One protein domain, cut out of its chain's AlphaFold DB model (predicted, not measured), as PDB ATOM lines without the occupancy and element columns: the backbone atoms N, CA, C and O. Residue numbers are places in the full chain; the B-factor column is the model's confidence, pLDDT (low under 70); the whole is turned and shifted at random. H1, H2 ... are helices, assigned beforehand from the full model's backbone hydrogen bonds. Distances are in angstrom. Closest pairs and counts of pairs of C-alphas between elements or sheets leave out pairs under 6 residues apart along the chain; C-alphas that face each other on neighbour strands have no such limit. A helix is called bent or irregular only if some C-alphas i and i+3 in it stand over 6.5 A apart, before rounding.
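What this domain is: This is residues 2 to 101 of the 103 residues of the protein "GIP protein" of Symbiodinium pilosum (UniProt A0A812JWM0). Helix H2 runs through the middle of an all-helical body, crossed by one pair of helices, H1 and H5, and by another, H4 and H6. In each pair the two helices run side by side the same way; the long H6 runs along the longest dimension of the body, and the very short H3 sits near one end, beside the beginning of H4. The printed part has 100 residues with six named helices, H1 to H6 in that order along the chain, and no named strand; the class is all helix. The whole is compact, with a radius of gyration of the C-alphas of 12.5 A, and its outline is rounded, spanning 36 by 28 by 24 A.

Where its parts are: H1 covers residues 2 to 11 and measures 14.2 A from first to last C-alpha; C-alpha 2 stands at (19.291, -52.958, 33.970). H2, residues 20 to 32, measures 18.4 A and begins at C-alpha 20, at (23.063, -49.765, 39.648). H3 is four residues, 35 to 38, and 5.0 A long. H4, residues 43 to 54, is 16.6 A long, and H5, residues 64 to 74, is 15.5 A long. H6, residues 79 to 99, is the longest helix, with 21 residues and 30.9 A from first to last C-alpha; C-alpha 99 stands at (25.249, -42.032, 57.185). None of the six is bent or irregular.

How they stand to each other: H2 is the hub, touching four other helices. It only just touches H1, with 3 pairs of C-alphas within 8 A and with residues 20 to 23 of H2 alone; the closest C-alphas, of Phe 5 and Ala 23, are 7.1 A apart, and the lines are about perpendicular at 89 degrees. H2 touches H5, closest at the C-alphas of Ala 27 and Ala 70, 5.1 A apart; at 73 degrees the two are only just about perpendicular. H1 and H5 touch at a shallow tilt of 19 degrees, the same way, and the C-alphas of Phe 5 and Val 71 are their closest at 5.8 A. H2 touches H6, with residues 85 to 93 of H6 alone; the closest C-alphas, of His 22 and Ser 90, are 5.3 A apart, and the tilt of 68 degrees, opposite ways, is steep but only just. H2 touches H4 with residues 50 to 54 of H4 alone, at a steep tilt of 65 degrees, opposite ways, closest at the C-alphas of Thr 29 and Leu 53, 6.0 A apart. H4 and H6 touch at a shallow tilt of 30 degrees, the same way, with the C-alphas of Ala 54 and Leu 92 the closest at 6.3 A. With 2 of 6 pairs at a shallow tilt, the packing is only just mostly crossed. H3 and H4 only just touch, and only at the corner by their link, with the C-alphas of Val 37 and Trp 46 the closest at 5.7 A. H5 and H6 are close but not clearly touching, and H1 and H4 are apart. Each O i to N i+4 pair is within hydrogen-bond range in H1, H2, H4, H5 and H6; H3 is too short for such a pair.

The domain as a whole: The two C-alphas farthest apart are those of Arg 41 and Val 101, at 37.2 A. The printed part has no cut and no long link; the links H2 to H3, H3 to H4 and H5 to H6 are tight, and H1 to H2 and H4 to H5 are short. The mean pLDDT of the printed part is 78.6, and it is under 70 at residues 37 to 39, 41, 54 to 61 and 96 to 101.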
ATOM      1  N   TYR A   2      18.789 -54.299  33.592       83.38
ATOM      2  CA  TYR A   2      19.291 -52.958  33.970       83.38
ATOM      3  C   TYR A   2      19.270 -51.944  32.814       83.38
ATOM      4  O   TYR A   2      18.884 -50.800  33.014       83.38
ATOM      5  N   GLU A   3      19.604 -52.368  31.592       86.56
ATOM      6  CA  GLU A   3      19.511 -51.509  30.400       86.56
ATOM      7  C   GLU A   3      18.075 -51.012  30.160       86.56
ATOM      8  O   GLU A   3      17.862 -49.844  29.851       86.56
ATOM      9  N   GLU A   4      17.079 -51.873  30.383       86.19
ATOM     10  CA  GLU A   4      15.658 -51.513  30.294       86.19
ATOM     11  C   GLU A   4      15.248 -50.521  31.386       86.19
ATOM     12  O   GLU A   4      14.488 -49.594  31.116       86.19
ATOM     13  N   PHE A   5      15.779 -50.672  32.603       85.81
ATOM     14  CA  PHE A   5      15.573 -49.701  33.677       85.81
ATOM     15  C   PHE A   5      16.186 -48.340  33.337       85.81
ATOM     16  O   PHE A   5      15.548 -47.308  33.547       85.81
ATOM     17  N   GLY A   6      17.392 -48.335  32.766       85.69
ATOM     18  CA  GLY A   6      18.044 -47.126  32.270       85.69
ATOM     19  C   GLY A   6      17.219 -46.434  31.183       85.69
ATOM     20  O   GLY A   6      16.952 -45.240  31.284       85.69
ATOM     21  N   ALA A   7      16.737 -47.190  30.193       88.75
ATOM     22  CA  ALA A   7      15.884 -46.664  29.128       88.75
ATOM     23  C   ALA A   7      14.561 -46.090  29.663       88.75
ATOM     24  O   ALA A   7      14.165 -44.996  29.261       88.75
ATOM     25  N   LEU A   8      13.903 -46.790  30.593       87.69
ATOM     26  CA  LEU A   8      12.679 -46.312  31.235       87.69
ATOM     27  C   LEU A   8      12.933 -45.030  32.037       87.69
ATOM     28  O   LEU A   8      12.152 -44.090  31.956       87.69
ATOM     29  N   SER A   9      14.039 -44.966  32.777       84.88
ATOM     30  CA  SER A   9      14.391 -43.791  33.580       84.88
ATOM     31  C   SER A   9      14.603 -42.550  32.708       84.88
ATOM     32  O   SER A   9      14.065 -41.490  33.016       84.88
ATOM     33  N   LEU A  10      15.301 -42.695  31.577       87.44
ATOM     34  CA  LEU A  10      15.481 -41.611  30.604       87.44
ATOM     35  C   LEU A  10      14.150 -41.178  29.965       87.44
ATOM     36  O   LEU A  10      13.908 -39.986  29.795       87.44
ATOM     37  N   GLN A  11      13.256 -42.123  29.644       87.25
ATOM     38  CA  GLN A  11      11.914 -41.811  29.124       87.25
ATOM     39  C   GLN A  11      11.061 -41.032  30.128       87.25
ATOM     40  O   GLN A  11      10.300 -40.156  29.736       87.25
ATOM     41  N   LEU A  12      11.218 -41.331  31.418       83.56
ATOM     42  CA  LEU A  12      10.561 -40.638  32.525       83.56
ATOM     43  C   LEU A  12      11.244 -39.299  32.880       83.56
ATOM     44  O   LEU A  12      10.956 -38.710  33.920       83.56
ATOM     45  N   GLY A  13      12.157 -38.812  32.033       82.00
ATOM     46  CA  GLY A  13      12.766 -37.491  32.163       82.00
ATOM     47  C   GLY A  13      13.897 -37.399  33.185       82.00
ATOM     48  O   GLY A  13      14.202 -36.298  33.637       82.00
ATOM     49  N   GLN A  14      14.517 -38.520  33.573       78.44
ATOM     50  CA  GLN A  14      15.788 -38.466  34.302       78.44
ATOM     51  C   GLN A  14      16.895 -37.969  33.363       78.44
ATOM     52  O   GLN A  14      16.997 -38.427  32.226       78.44
ATOM     53  N   GLU A  15      17.723 -37.038  33.838       78.19
ATOM     54  CA  GLU A  15      18.806 -36.442  33.040       78.19
ATOM     55  C   GLU A  15      19.983 -37.409  32.841       78.19
ATOM     56  O   GLU A  15      20.697 -37.328  31.842       78.19
ATOM     57  N   GLU A  16      20.154 -38.360  33.763       77.56
ATOM     58  CA  GLU A  16      21.258 -39.314  33.764       77.56
ATOM     59  C   GLU A  16      20.779 -40.747  34.008       77.56
ATOM     60  O   GLU A  16      19.710 -41.001  34.570       77.56
ATOM     61  N   LEU A  17      21.603 -41.709  33.578       76.88
ATOM     62  CA  LEU A  17      21.376 -43.117  33.873       76.88
ATOM     63  C   LEU A  17      21.541 -43.347  35.382       76.88
ATOM     64  O   LEU A  17      22.641 -43.146  35.903       76.88
ATOM     65  N   PRO A  18      20.490 -43.800  36.088       81.38
ATOM     66  CA  PRO A  18      20.583 -44.043  37.519       81.38
ATOM     67  C   PRO A  18      21.620 -45.137  37.789       81.38
ATOM     68  O   PRO A  18      21.603 -46.155  37.095       81.38
ATOM     69  N   PRO A  19      22.502 -44.978  38.789       85.56
ATOM     70  CA  PRO A  19      23.495 -45.986  39.124       85.56
ATOM     71  C   PRO A  19      22.833 -47.307  39.534       85.56
ATOM     72  O   PRO A  19      21.716 -47.344  40.059       85.56
ATOM     73  N   LEU A  20      23.564 -48.413  39.367       83.12
ATOM     74  CA  LEU A  20      23.063 -49.765  39.648       83.12
ATOM     75  C   LEU A  20      22.517 -49.925  41.076       83.12
ATOM     76  O   LEU A  20      21.541 -50.645  41.277       83.12
ATOM     77  N   ARG A  21      23.090 -49.208  42.053       82.25
ATOM     78  CA  ARG A  21      22.586 -49.175  43.434       82.25
ATOM     79  C   ARG A  21      21.144 -48.663  43.525       82.25
ATOM     80  O   ARG A  21      20.348 -49.281  44.220       82.25
ATOM     81  N   HIS A  22      20.775 -47.619  42.776       83.88
ATOM     82  CA  HIS A  22      19.417 -47.060  42.785       83.88
ATOM     83  C   HIS A  22      18.444 -48.013  42.108       83.88
ATOM     84  O   HIS A  22      17.349 -48.246  42.612       83.88
ATOM     85  N   ALA A  23      18.872 -48.633  41.007       85.31
ATOM     86  CA  ALA A  23      18.081 -49.653  40.335       85.31
ATOM     87  C   ALA A  23      17.794 -50.841  41.273       85.31
ATOM     88  O   ALA A  23      16.664 -51.327  41.336       85.31
ATOM     89  N   CYS A  24      18.791 -51.282  42.046       85.88
ATOM     90  CA  CYS A  24      18.607 -52.355  43.016       85.88
ATOM     91  C   CYS A  24      17.812 -51.950  44.257       85.88
ATOM     92  O   CYS A  24      17.015 -52.764  44.733       85.88
ATOM     93  N   ALA A  25      17.991 -50.730  44.767       84.12
ATOM     94  CA  ALA A  25      17.175 -50.192  45.848       84.12
ATOM     95  C   ALA A  25      15.706 -50.215  45.423       84.12
ATOM     96  O   ALA A  25      14.890 -50.897  46.034       84.12
ATOM     97  N   LEU A  26      15.404 -49.634  44.264       86.44
ATOM     98  CA  LEU A  26      14.059 -49.582  43.708       86.44
ATOM     99  C   LEU A  26      13.458 -50.969  43.456       86.44
ATOM    100  O   LEU A  26      12.300 -51.206  43.802       86.44
ATOM    101  N   ALA A  27      14.236 -51.909  42.918       88.25
ATOM    102  CA  ALA A  27      13.783 -53.286  42.740       88.25
ATOM    103  C   ALA A  27      13.457 -53.987  44.064       88.25
ATOM    104  O   ALA A  27      12.495 -54.754  44.144       88.25
ATOM    105  N   THR A  28      14.237 -53.712  45.107       84.56
ATOM    106  CA  THR A  28      14.012 -54.262  46.445       84.56
ATOM    107  C   THR A  28      12.745 -53.668  47.052       84.56
ATOM    108  O   THR A  28      11.849 -54.424  47.429       84.56
ATOM    109  N   THR A  29      12.611 -52.341  47.041       82.19
ATOM    110  CA  THR A  29      11.480 -51.634  47.651       82.19
ATOM    111  C   THR A  29      10.151 -51.954  46.960       82.19
ATOM    112  O   THR A  29       9.142 -52.200  47.621       82.19
ATOM    113  N   LEU A  30      10.127 -52.029  45.624       83.56
ATOM    114  CA  LEU A  30       8.916 -52.387  44.871       83.56
ATOM    115  C   LEU A  30       8.492 -53.847  45.064       83.56
ATOM    116  O   LEU A  30       7.304 -54.172  45.024       83.56
ATOM    117  N   LYS A  31       9.453 -54.746  45.287       84.19
ATOM    118  CA  LYS A  31       9.177 -56.156  45.569       84.19
ATOM    119  C   LYS A  31       8.583 -56.360  46.962       84.19
ATOM    120  O   LYS A  31       7.730 -57.234  47.127       84.19
ATOM    121  N   THR A  32       9.046 -55.601  47.953       79.94
ATOM    122  CA  THR A  32       8.574 -55.682  49.345       79.94
ATOM    123  C   THR A  32       7.273 -54.919  49.574       79.94
ATOM    124  O   THR A  32       6.551 -55.213  50.526       79.94
ATOM    125  N   LEU A  33       6.930 -53.990  48.683       79.12
ATOM    126  CA  LEU A  33       5.680 -53.240  48.717       79.12
ATOM    127  C   LEU A  33       4.452 -54.166  48.605       79.12
ATOM    128  O   LEU A  33       4.303 -54.910  47.626       79.12
ATOM    129  N   PRO A  34       3.508 -54.110  49.563       79.12
ATOM    130  CA  PRO A  34       2.290 -54.902  49.485       79.12
ATOM    131  C   PRO A  34       1.490 -54.583  48.215       79.12
ATOM    132  O   PRO A  34       1.228 -53.428  47.886       79.12
ATOM    133  N   ARG A  35       0.992 -55.614  47.522       72.06
ATOM    134  CA  ARG A  35       0.172 -55.436  46.303       72.06
ATOM    135  C   ARG A  35      -1.088 -54.591  46.529       72.06
ATOM    136  O   ARG A  35      -1.578 -53.978  45.585       72.06
ATOM    137  N   SER A  36      -1.636 -54.591  47.745       72.25
ATOM    138  CA  SER A  36      -2.762 -53.733  48.146       72.25
ATOM    139  C   SER A  36      -2.392 -52.249  48.120       72.25
ATOM    140  O   SER A  36      -3.214 -51.423  47.736       72.25
ATOM    141  N   VAL A  37      -1.147 -51.934  48.477       69.12
ATOM    142  CA  VAL A  37      -0.579 -50.586  48.516       69.12
ATOM    143  C   VAL A  37      -0.212 -50.123  47.104       69.12
ATOM    144  O   VAL A  37      -0.606 -49.029  46.720       69.12
ATOM    145  N   ILE A  38       0.380 -50.994  46.276       68.50
ATOM    146  CA  ILE A  38       0.646 -50.720  44.844       68.50
ATOM    147  C   ILE A  38      -0.651 -50.411  44.072       68.50
ATOM    148  O   ILE A  38      -0.665 -49.606  43.146       68.50
ATOM    149  N   LYS A  39      -1.766 -51.052  44.443       68.94
ATOM    150  CA  LYS A  39      -3.086 -50.805  43.839       68.94
ATOM    151  C   LYS A  39      -3.830 -49.617  44.453       68.94
ATOM    152  O   LYS A  39      -4.908 -49.268  43.964       68.94
ATOM    153  N   SER A  40      -3.308 -49.026  45.523       70.62
ATOM    154  CA  SER A  40      -3.926 -47.874  46.166       70.62
ATOM    155  C   SER A  40      -3.741 -46.632  45.300       70.62
ATOM    156  O   SER A  40      -2.640 -46.328  44.857       70.62
ATOM    157  N   ARG A  41      -4.813 -45.856  45.101       64.38
ATOM    158  CA  ARG A  41      -4.728 -44.532  44.453       64.38
ATOM    159  C   ARG A  41      -4.179 -43.448  45.387       64.38
ATOM    160  O   ARG A  41      -4.071 -42.290  44.993       64.38
ATOM    161  N   ILE A  42      -3.876 -43.792  46.638       75.31
ATOM    162  CA  ILE A  42      -3.484 -42.831  47.667       75.31
ATOM    163  C   ILE A  42      -1.957 -42.696  47.673       75.31
ATOM    164  O   ILE A  42      -1.290 -43.411  48.416       75.31
ATOM    165  N   ARG A  43      -1.432 -41.757  46.864       71.00
ATOM    166  CA  ARG A  43       0.001 -41.376  46.751       71.00
ATOM    167  C   ARG A  43       0.764 -41.411  48.075       71.00
ATOM    168  O   ARG A  43       1.792 -42.068  48.186       71.00
ATOM    169  N   VAL A  44       0.211 -40.778  49.103       75.25
ATOM    170  CA  VAL A  44       0.886 -40.652  50.402       75.25
ATOM    171  C   VAL A  44       1.122 -41.994  51.110       75.25
ATOM    172  O   VAL A  44       2.161 -42.169  51.735       75.25
ATOM    173  N   MET A  45       0.213 -42.968  50.977       71.94
ATOM    174  CA  MET A  45       0.318 -44.235  51.713       71.94
ATOM    175  C   MET A  45       1.450 -45.119  51.201       71.94
ATOM    176  O   MET A  45       2.108 -45.793  51.988       71.94
ATOM    177  N   TRP A  46       1.663 -45.156  49.887       74.94
ATOM    178  CA  TRP A  46       2.734 -45.970  49.327       74.94
ATOM    179  C   TRP A  46       4.083 -45.254  49.370       74.94
ATOM    180  O   TRP A  46       5.082 -45.941  49.535       74.94
ATOM    181  N   MET A  47       4.127 -43.915  49.353       78.38
ATOM    182  CA  MET A  47       5.369 -43.180  49.642       78.38
ATOM    183  C   MET A  47       5.861 -43.401  51.078       78.38
ATOM    184  O   MET A  47       7.025 -43.727  51.256       78.38
ATOM    185  N   GLN A  48       4.981 -43.357  52.085       80.69
ATOM    186  CA  GLN A  48       5.372 -43.680  53.470       80.69
ATOM    187  C   GLN A  48       5.912 -45.110  53.606       80.69
ATOM    188  O   GLN A  48       6.888 -45.352  54.303       80.69
ATOM    189  N   GLN A  49       5.307 -46.069  52.901       77.19
ATOM    190  CA  GLN A  49       5.793 -47.450  52.892       77.19
ATOM    191  C   GLN A  49       7.125 -47.605  52.143       77.19
ATOM    192  O   GLN A  49       7.946 -48.423  52.543       77.19
ATOM    193  N   LEU A  50       7.361 -46.837  51.071       74.75
ATOM    194  CA  LEU A  50       8.667 -46.791  50.401       74.75
ATOM    195  C   LEU A  50       9.749 -46.276  51.355       74.75
ATOM    196  O   LEU A  50      10.829 -46.856  51.388       74.75
ATOM    197  N   GLU A  51       9.445 -45.236  52.129       74.94
ATOM    198  CA  GLU A  51      10.340 -44.643  53.125       74.94
ATOM    199  C   GLU A  51      10.686 -45.641  54.242       74.94
ATOM    200  O   GLU A  51      11.862 -45.918  54.471       74.94
ATOM    201  N   GLU A  52       9.679 -46.286  54.844       76.56
ATOM    202  CA  GLU A  52       9.877 -47.338  55.858       76.56
ATOM    203  C   GLU A  52      10.732 -48.506  55.340       76.56
ATOM    204  O   GLU A  52      11.540 -49.066  56.080       76.56
ATOM    205  N   LEU A  53      10.549 -48.899  54.076       70.88
ATOM    206  CA  LEU A  53      11.291 -49.999  53.457       70.88
ATOM    207  C   LEU A  53      12.713 -49.598  53.055       70.88
ATOM    208  O   LEU A  53      13.614 -50.430  53.116       70.88
ATOM    209  N   ALA A  54      12.918 -48.352  52.632       65.62
ATOM    210  CA  ALA A  54      14.238 -47.844  52.282       65.62
ATOM    211  C   ALA A  54      15.109 -47.605  53.522       65.62
ATOM    212  O   ALA A  54      16.316 -47.781  53.439       65.62
ATOM    213  N   GLN A  55      14.511 -47.268  54.671       67.56
ATOM    214  CA  GLN A  55      15.202 -47.144  55.963       67.56
ATOM    215  C   GLN A  55      15.651 -48.490  56.560       67.56
ATOM    216  O   GLN A  55      16.346 -48.515  57.574       67.56
ATOM    217  N   GLN A  56      15.254 -49.628  55.979       65.06
ATOM    218  CA  GLN A  56      15.754 -50.925  56.428       65.06
ATOM    219  C   GLN A  56      17.207 -51.092  55.978       65.06
ATOM    220  O   GLN A  56      17.473 -51.400  54.816       65.06
ATOM    221  N   ASP A  57      18.129 -50.902  56.923       52.53
ATOM    222  CA  ASP A  57      19.564 -51.109  56.745       52.53
ATOM    223  C   ASP A  57      19.853 -52.487  56.138       52.53
ATOM    224  O   ASP A  57      19.646 -53.543  56.749       52.53
ATOM    225  N   GLY A  58      20.338 -52.483  54.901       56.91
ATOM    226  CA  GLY A  58      20.722 -53.695  54.203       56.91
ATOM    227  C   GLY A  58      21.358 -53.392  52.852       56.91
ATOM    228  O   GLY A  58      20.969 -52.435  52.181       56.91
ATOM    229  N   PRO A  59      22.330 -54.205  52.404       58.06
ATOM    230  CA  PRO A  59      22.903 -54.025  51.083       58.06
ATOM    231  C   PRO A  59      21.794 -54.189  50.038       58.06
ATOM    232  O   PRO A  59      21.155 -55.240  49.961       58.06
ATOM    233  N   HIS A  60      21.571 -53.154  49.224       65.69
ATOM    234  CA  HIS A  60      20.635 -53.191  48.101       65.69
ATOM    235  C   HIS A  60      21.167 -54.128  47.005       65.69
ATOM    236  O   HIS A  60      21.680 -53.701  45.971       65.69
ATOM    237  N   THR A  61      21.080 -55.436  47.240       69.69
ATOM    238  CA  THR A  61      21.391 -56.470  46.254       69.69
ATOM    239  C   THR A  61      20.104 -56.917  45.583       69.69
ATOM    240  O   THR A  61      19.202 -57.431  46.244       69.69
ATOM    241  N   CYS A  62      20.028 -56.769  44.265       78.31
ATOM    242  CA  CYS A  62      18.892 -57.214  43.473       78.31
ATOM    243  C   CYS A  62      19.322 -58.287  42.470       78.31
ATOM    244  O   CYS A  62      20.412 -58.224  41.897       78.31
ATOM    245  N   ARG A  63      18.473 -59.292  42.237       85.94
ATOM    246  CA  ARG A  63      18.686 -60.240  41.134       85.94
ATOM    247  C   ARG A  63      18.102 -59.644  39.847       85.94
ATOM    248  O   ARG A  63      17.168 -58.847  39.930       85.94
ATOM    249  N   PRO A  64      18.551 -60.083  38.657       84.38
ATOM    250  CA  PRO A  64      18.006 -59.602  37.385       84.38
ATOM    251  C   PRO A  64      16.473 -59.675  37.297       84.38
ATOM    252  O   PRO A  64      15.846 -58.720  36.859       84.38
ATOM    253  N   VAL A  65      15.869 -60.748  37.824       87.38
ATOM    254  CA  VAL A  65      14.406 -60.917  37.875       87.38
ATOM    255  C   VAL A  65      13.702 -59.871  38.741       87.38
ATOM    256  O   VAL A  65      12.571 -59.487  38.453       87.38
ATOM    257  N   ASP A  66      14.354 -59.401  39.808       86.88
ATOM    258  CA  ASP A  66      13.784 -58.389  40.696       86.88
ATOM    259  C   ASP A  66      13.768 -57.022  39.966       86.88
ATOM    260  O   ASP A  66      12.777 -56.296  40.034       86.88
ATOM    261  N   LEU A  67      14.804 -56.717  39.167       86.62
ATOM    262  CA  LEU A  67      14.853 -55.539  38.282       86.62
ATOM    263  C   LEU A  67      13.814 -55.594  37.156       86.62
ATOM    264  O   LEU A  67      13.143 -54.601  36.894       86.62
ATOM    265  N   GLU A  68      13.655 -56.738  36.492       88.50
ATOM    266  CA  GLU A  68      12.648 -56.897  35.431       88.50
ATOM    267  C   GLU A  68      11.230 -56.666  35.964       88.50
ATOM    268  O   GLU A  68      10.412 -56.000  35.326       88.50
ATOM    269  N   GLN A  69      10.937 -57.171  37.166       88.94
ATOM    270  CA  GLN A  69       9.653 -56.933  37.823       88.94
ATOM    271  C   GLN A  69       9.452 -55.456  38.166       88.94
ATOM    272  O   GLN A  69       8.353 -54.941  37.964       88.94
ATOM    273  N   ALA A  70      10.497 -54.777  38.638       88.31
ATOM    274  CA  ALA A  70      10.463 -53.350  38.933       88.31
ATOM    275  C   ALA A  70      10.158 -52.513  37.684       88.31
ATOM    276  O   ALA A  70       9.234 -51.702  37.701       88.31
ATOM    277  N   VAL A  71      10.859 -52.776  36.576       88.81
ATOM    278  CA  VAL A  71      10.606 -52.134  35.275       88.81
ATOM    279  C   VAL A  71       9.160 -52.361  34.842       88.81
ATOM    280  O   VAL A  71       8.442 -51.406  34.561       88.81
ATOM    281  N   GLN A  72       8.681 -53.609  34.868       88.94
ATOM    282  CA  GLN A  72       7.300 -53.915  34.489       88.94
ATOM    283  C   GLN A  72       6.252 -53.245  35.379       88.94
ATOM    284  O   GLN A  72       5.143 -52.986  34.907       88.94
ATOM    285  N   GLN A  73       6.537 -53.048  36.667       86.81
ATOM    286  CA  GLN A  73       5.636 -52.334  37.566       86.81
ATOM    287  C   GLN A  73       5.623 -50.845  37.240       86.81
ATOM    288  O   GLN A  73       4.542 -50.313  36.998       86.81
ATOM    289  N   LEU A  74       6.792 -50.209  37.141       86.25
ATOM    290  CA  LEU A  74       6.919 -48.790  36.805       86.25
ATOM    291  C   LEU A  74       6.266 -48.456  35.457       86.25
ATOM    292  O   LEU A  74       5.516 -47.491  35.373       86.25
ATOM    293  N   SER A  75       6.446 -49.289  34.428       87.25
ATOM    294  CA  SER A  75       5.807 -49.088  33.116       87.25
ATOM    295  C   SER A  75       4.275 -49.192  33.136       87.25
ATOM    296  O   SER A  75       3.624 -48.823  32.162       87.25
ATOM    297  N   LYS A  76       3.680 -49.730  34.210       85.81
ATOM    298  CA  LYS A  76       2.220 -49.810  34.395       85.81
ATOM    299  C   LYS A  76       1.674 -48.680  35.270       85.81
ATOM    300  O   LYS A  76       0.456 -48.577  35.416       85.81
ATOM    301  N   MET A  77       2.546 -47.887  35.888       83.69
ATOM    302  CA  MET A  77       2.167 -46.733  36.700       83.69
ATOM    303  C   MET A  77       1.923 -45.522  35.800       83.69
ATOM    304  O   MET A  77       2.385 -45.477  34.660       83.69
ATOM    305  N   ALA A  78       1.182 -44.534  36.301       86.31
ATOM    306  CA  ALA A  78       1.150 -43.243  35.628       86.31
ATOM    307  C   ALA A  78       2.558 -42.629  35.661       86.31
ATOM    308  O   ALA A  78       3.301 -42.828  36.621       86.31
ATOM    309  N   GLU A  79       2.915 -41.876  34.626       86.81
ATOM    310  CA  GLU A  79       4.255 -41.300  34.467       86.81
ATOM    311  C   GLU A  79       4.708 -40.521  35.710       86.81
ATOM    312  O   GLU A  79       5.762 -40.804  36.273       86.81
ATOM    313  N   GLU A  80       3.862 -39.618  36.210       85.50
ATOM    314  CA  GLU A  80       4.134 -38.828  37.417       85.50
ATOM    315  C   GLU A  80       4.407 -39.694  38.655       85.50
ATOM    316  O   GLU A  80       5.239 -39.349  39.492       85.50
ATOM    317  N   ASP A  81       3.698 -40.820  38.772       83.81
ATOM    318  CA  ASP A  81       3.855 -41.767  39.873       83.81
ATOM    319  C   ASP A  81       5.184 -42.509  39.758       83.81
ATOM    320  O   ASP A  81       5.921 -42.608  40.736       83.81
ATOM    321  N   ALA A  82       5.524 -42.981  38.557       84.31
ATOM    322  CA  ALA A  82       6.797 -43.642  38.301       84.31
ATOM    323  C   ALA A  82       7.984 -42.699  38.568       84.31
ATOM    324  O   ALA A  82       8.951 -43.095  39.221       84.31
ATOM    325  N   VAL A  83       7.883 -41.433  38.145       87.56
ATOM    326  CA  VAL A  83       8.885 -40.393  38.428       87.56
ATOM    327  C   VAL A  83       9.031 -40.161  39.930       87.56
ATOM    328  O   VAL A  83      10.158 -40.096  40.430       87.56
ATOM    329  N   ALA A  84       7.917 -40.054  40.659       85.75
ATOM    330  CA  ALA A  84       7.937 -39.844  42.103       85.75
ATOM    331  C   ALA A  84       8.639 -40.996  42.840       85.75
ATOM    332  O   ALA A  84       9.470 -40.732  43.706       85.75
ATOM    333  N   VAL A  85       8.385 -42.253  42.453       84.56
ATOM    334  CA  VAL A  85       9.073 -43.427  43.027       84.56
ATOM    335  C   VAL A  85      10.559 -43.382  42.775       84.56
ATOM    336  O   VAL A  85      11.337 -43.524  43.714       84.56
ATOM    337  N   ILE A  86      10.948 -43.224  41.506       86.50
ATOM    338  CA  ILE A  86      12.354 -43.275  41.110       86.50
ATOM    339  C   ILE A  86      13.131 -42.216  41.879       86.50
ATOM    340  O   ILE A  86      14.163 -42.529  42.470       86.50
ATOM    341  N   ARG A  87      12.597 -40.993  41.944       85.44
ATOM    342  CA  ARG A  87      13.212 -39.897  42.691       85.44
ATOM    343  C   ARG A  87      13.280 -40.194  44.187       85.44
ATOM    344  O   ARG A  87      14.346 -40.059  44.775       85.44
ATOM    345  N   HIS A  88      12.171 -40.606  44.795       84.06
ATOM    346  CA  HIS A  88      12.102 -40.817  46.239       84.06
ATOM    347  C   HIS A  88      13.041 -41.937  46.702       84.06
ATOM    348  O   HIS A  88      13.824 -41.730  47.621       84.06
ATOM    349  N   VAL A  89      13.038 -43.085  46.019       83.19
ATOM    350  CA  VAL A  89      13.917 -44.211  46.372       83.19
ATOM    351  C   VAL A  89      15.387 -43.892  46.095       83.19
ATOM    352  O   VAL A  89      16.248 -44.300  46.867       83.19
ATOM    353  N   SER A  90      15.689 -43.148  45.024       82.62
ATOM    354  CA  SER A  90      17.069 -42.718  44.755       82.62
ATOM    355  C   SER A  90      17.580 -41.777  45.845       82.62
ATOM    356  O   SER A  90      18.685 -41.978  46.327       82.62
ATOM    357  N   ASN A  91      16.765 -40.811  46.284       83.19
ATOM    358  CA  ASN A  91      17.132 -39.895  47.368       83.19
ATOM    359  C   ASN A  91      17.408 -40.648  48.676       83.19
ATOM    360  O   ASN A  91      18.468 -40.466  49.262       83.19
ATOM    361  N   LEU A  92      16.509 -41.555  49.071       78.50
ATOM    362  CA  LEU A  92      16.674 -42.361  50.286       78.50
ATOM    363  C   LEU A  92      17.920 -43.261  50.218       78.50
ATOM    364  O   LEU A  92      18.606 -43.466  51.215       78.50
ATOM    365  N   CYS A  93      18.250 -43.774  49.028       78.31
ATOM    366  CA  CYS A  93      19.468 -44.553  48.818       78.31
ATOM    367  C   CYS A  93      20.750 -43.713  48.991       78.31
ATOM    368  O   CYS A  93      21.770 -44.262  49.408       78.31
ATOM    369  N   GLU A  94      20.729 -42.422  48.647       77.69
ATOM    370  CA  GLU A  94      21.865 -41.506  48.842       77.69
ATOM    371  C   GLU A  94      21.997 -41.070  50.307       77.69
ATOM    372  O   GLU A  94      23.110 -41.060  50.830       77.69
ATOM    373  N   GLU A  95      20.881 -40.769  50.980       71.94
ATOM    374  CA  GLU A  95      20.858 -40.388  52.403       71.94
ATOM    375  C   GLU A  95      21.465 -41.501  53.275       71.94
ATOM    376  O   GLU A  95      22.425 -41.264  54.007       71.94
ATOM    377  N   ASN A  96      21.033 -42.750  53.076       66.06
ATOM    378  CA  ASN A  96      21.580 -43.900  53.804       66.06
ATOM    379  C   ASN A  96      23.065 -44.175  53.488       66.06
ATOM    380  O   ASN A  96      23.788 -44.754  54.298       66.06
ATOM    381  N   ALA A  97      23.539 -43.805  52.293       61.09
ATOM    382  CA  ALA A  97      24.942 -43.975  51.926       61.09
ATOM    383  C   ALA A  97      25.849 -42.933  52.602       61.09
ATOM    384  O   ALA A  97      27.024 -43.226  52.825       61.09
ATOM    385  N   GLN A  98      25.326 -41.745  52.925       56.81
ATOM    386  CA  GLN A  98      26.064 -40.704  53.647       56.81
ATOM    387  C   GLN A  98      26.222 -41.043  55.135       56.81
ATOM    388  O   GLN A  98      27.328 -40.900  55.656       56.81
ATOM    389  N   ASP A  99      25.191 -41.602  55.775       52.03
ATOM    390  CA  ASP A  99      25.249 -42.032  57.185       52.03
ATOM    391  C   ASP A  99      26.306 -43.129  57.448       52.03
ATOM    392  O   ASP A  99      26.850 -43.238  58.547       52.03
ATOM    393  N   LEU A 100      26.669 -43.918  56.430       49.31
ATOM    394  CA  LEU A 100      27.720 -44.943  56.514       49.31
ATOM    395  C   LEU A 100      29.154 -44.394  56.415       49.31
ATOM    396  O   LEU A 100      30.098 -45.135  56.694       49.31
ATOM    397  N   VAL A 101      29.346 -43.140  55.990       46.34
ATOM    398  CA  VAL A 101      30.680 -42.529  55.811       46.34
ATOM    399  C   VAL A 101      31.119 -41.725  57.048       46.34
ATOM    400  O   VAL A 101      32.308 -41.442  57.189       46.34
TER     401      VAL A 101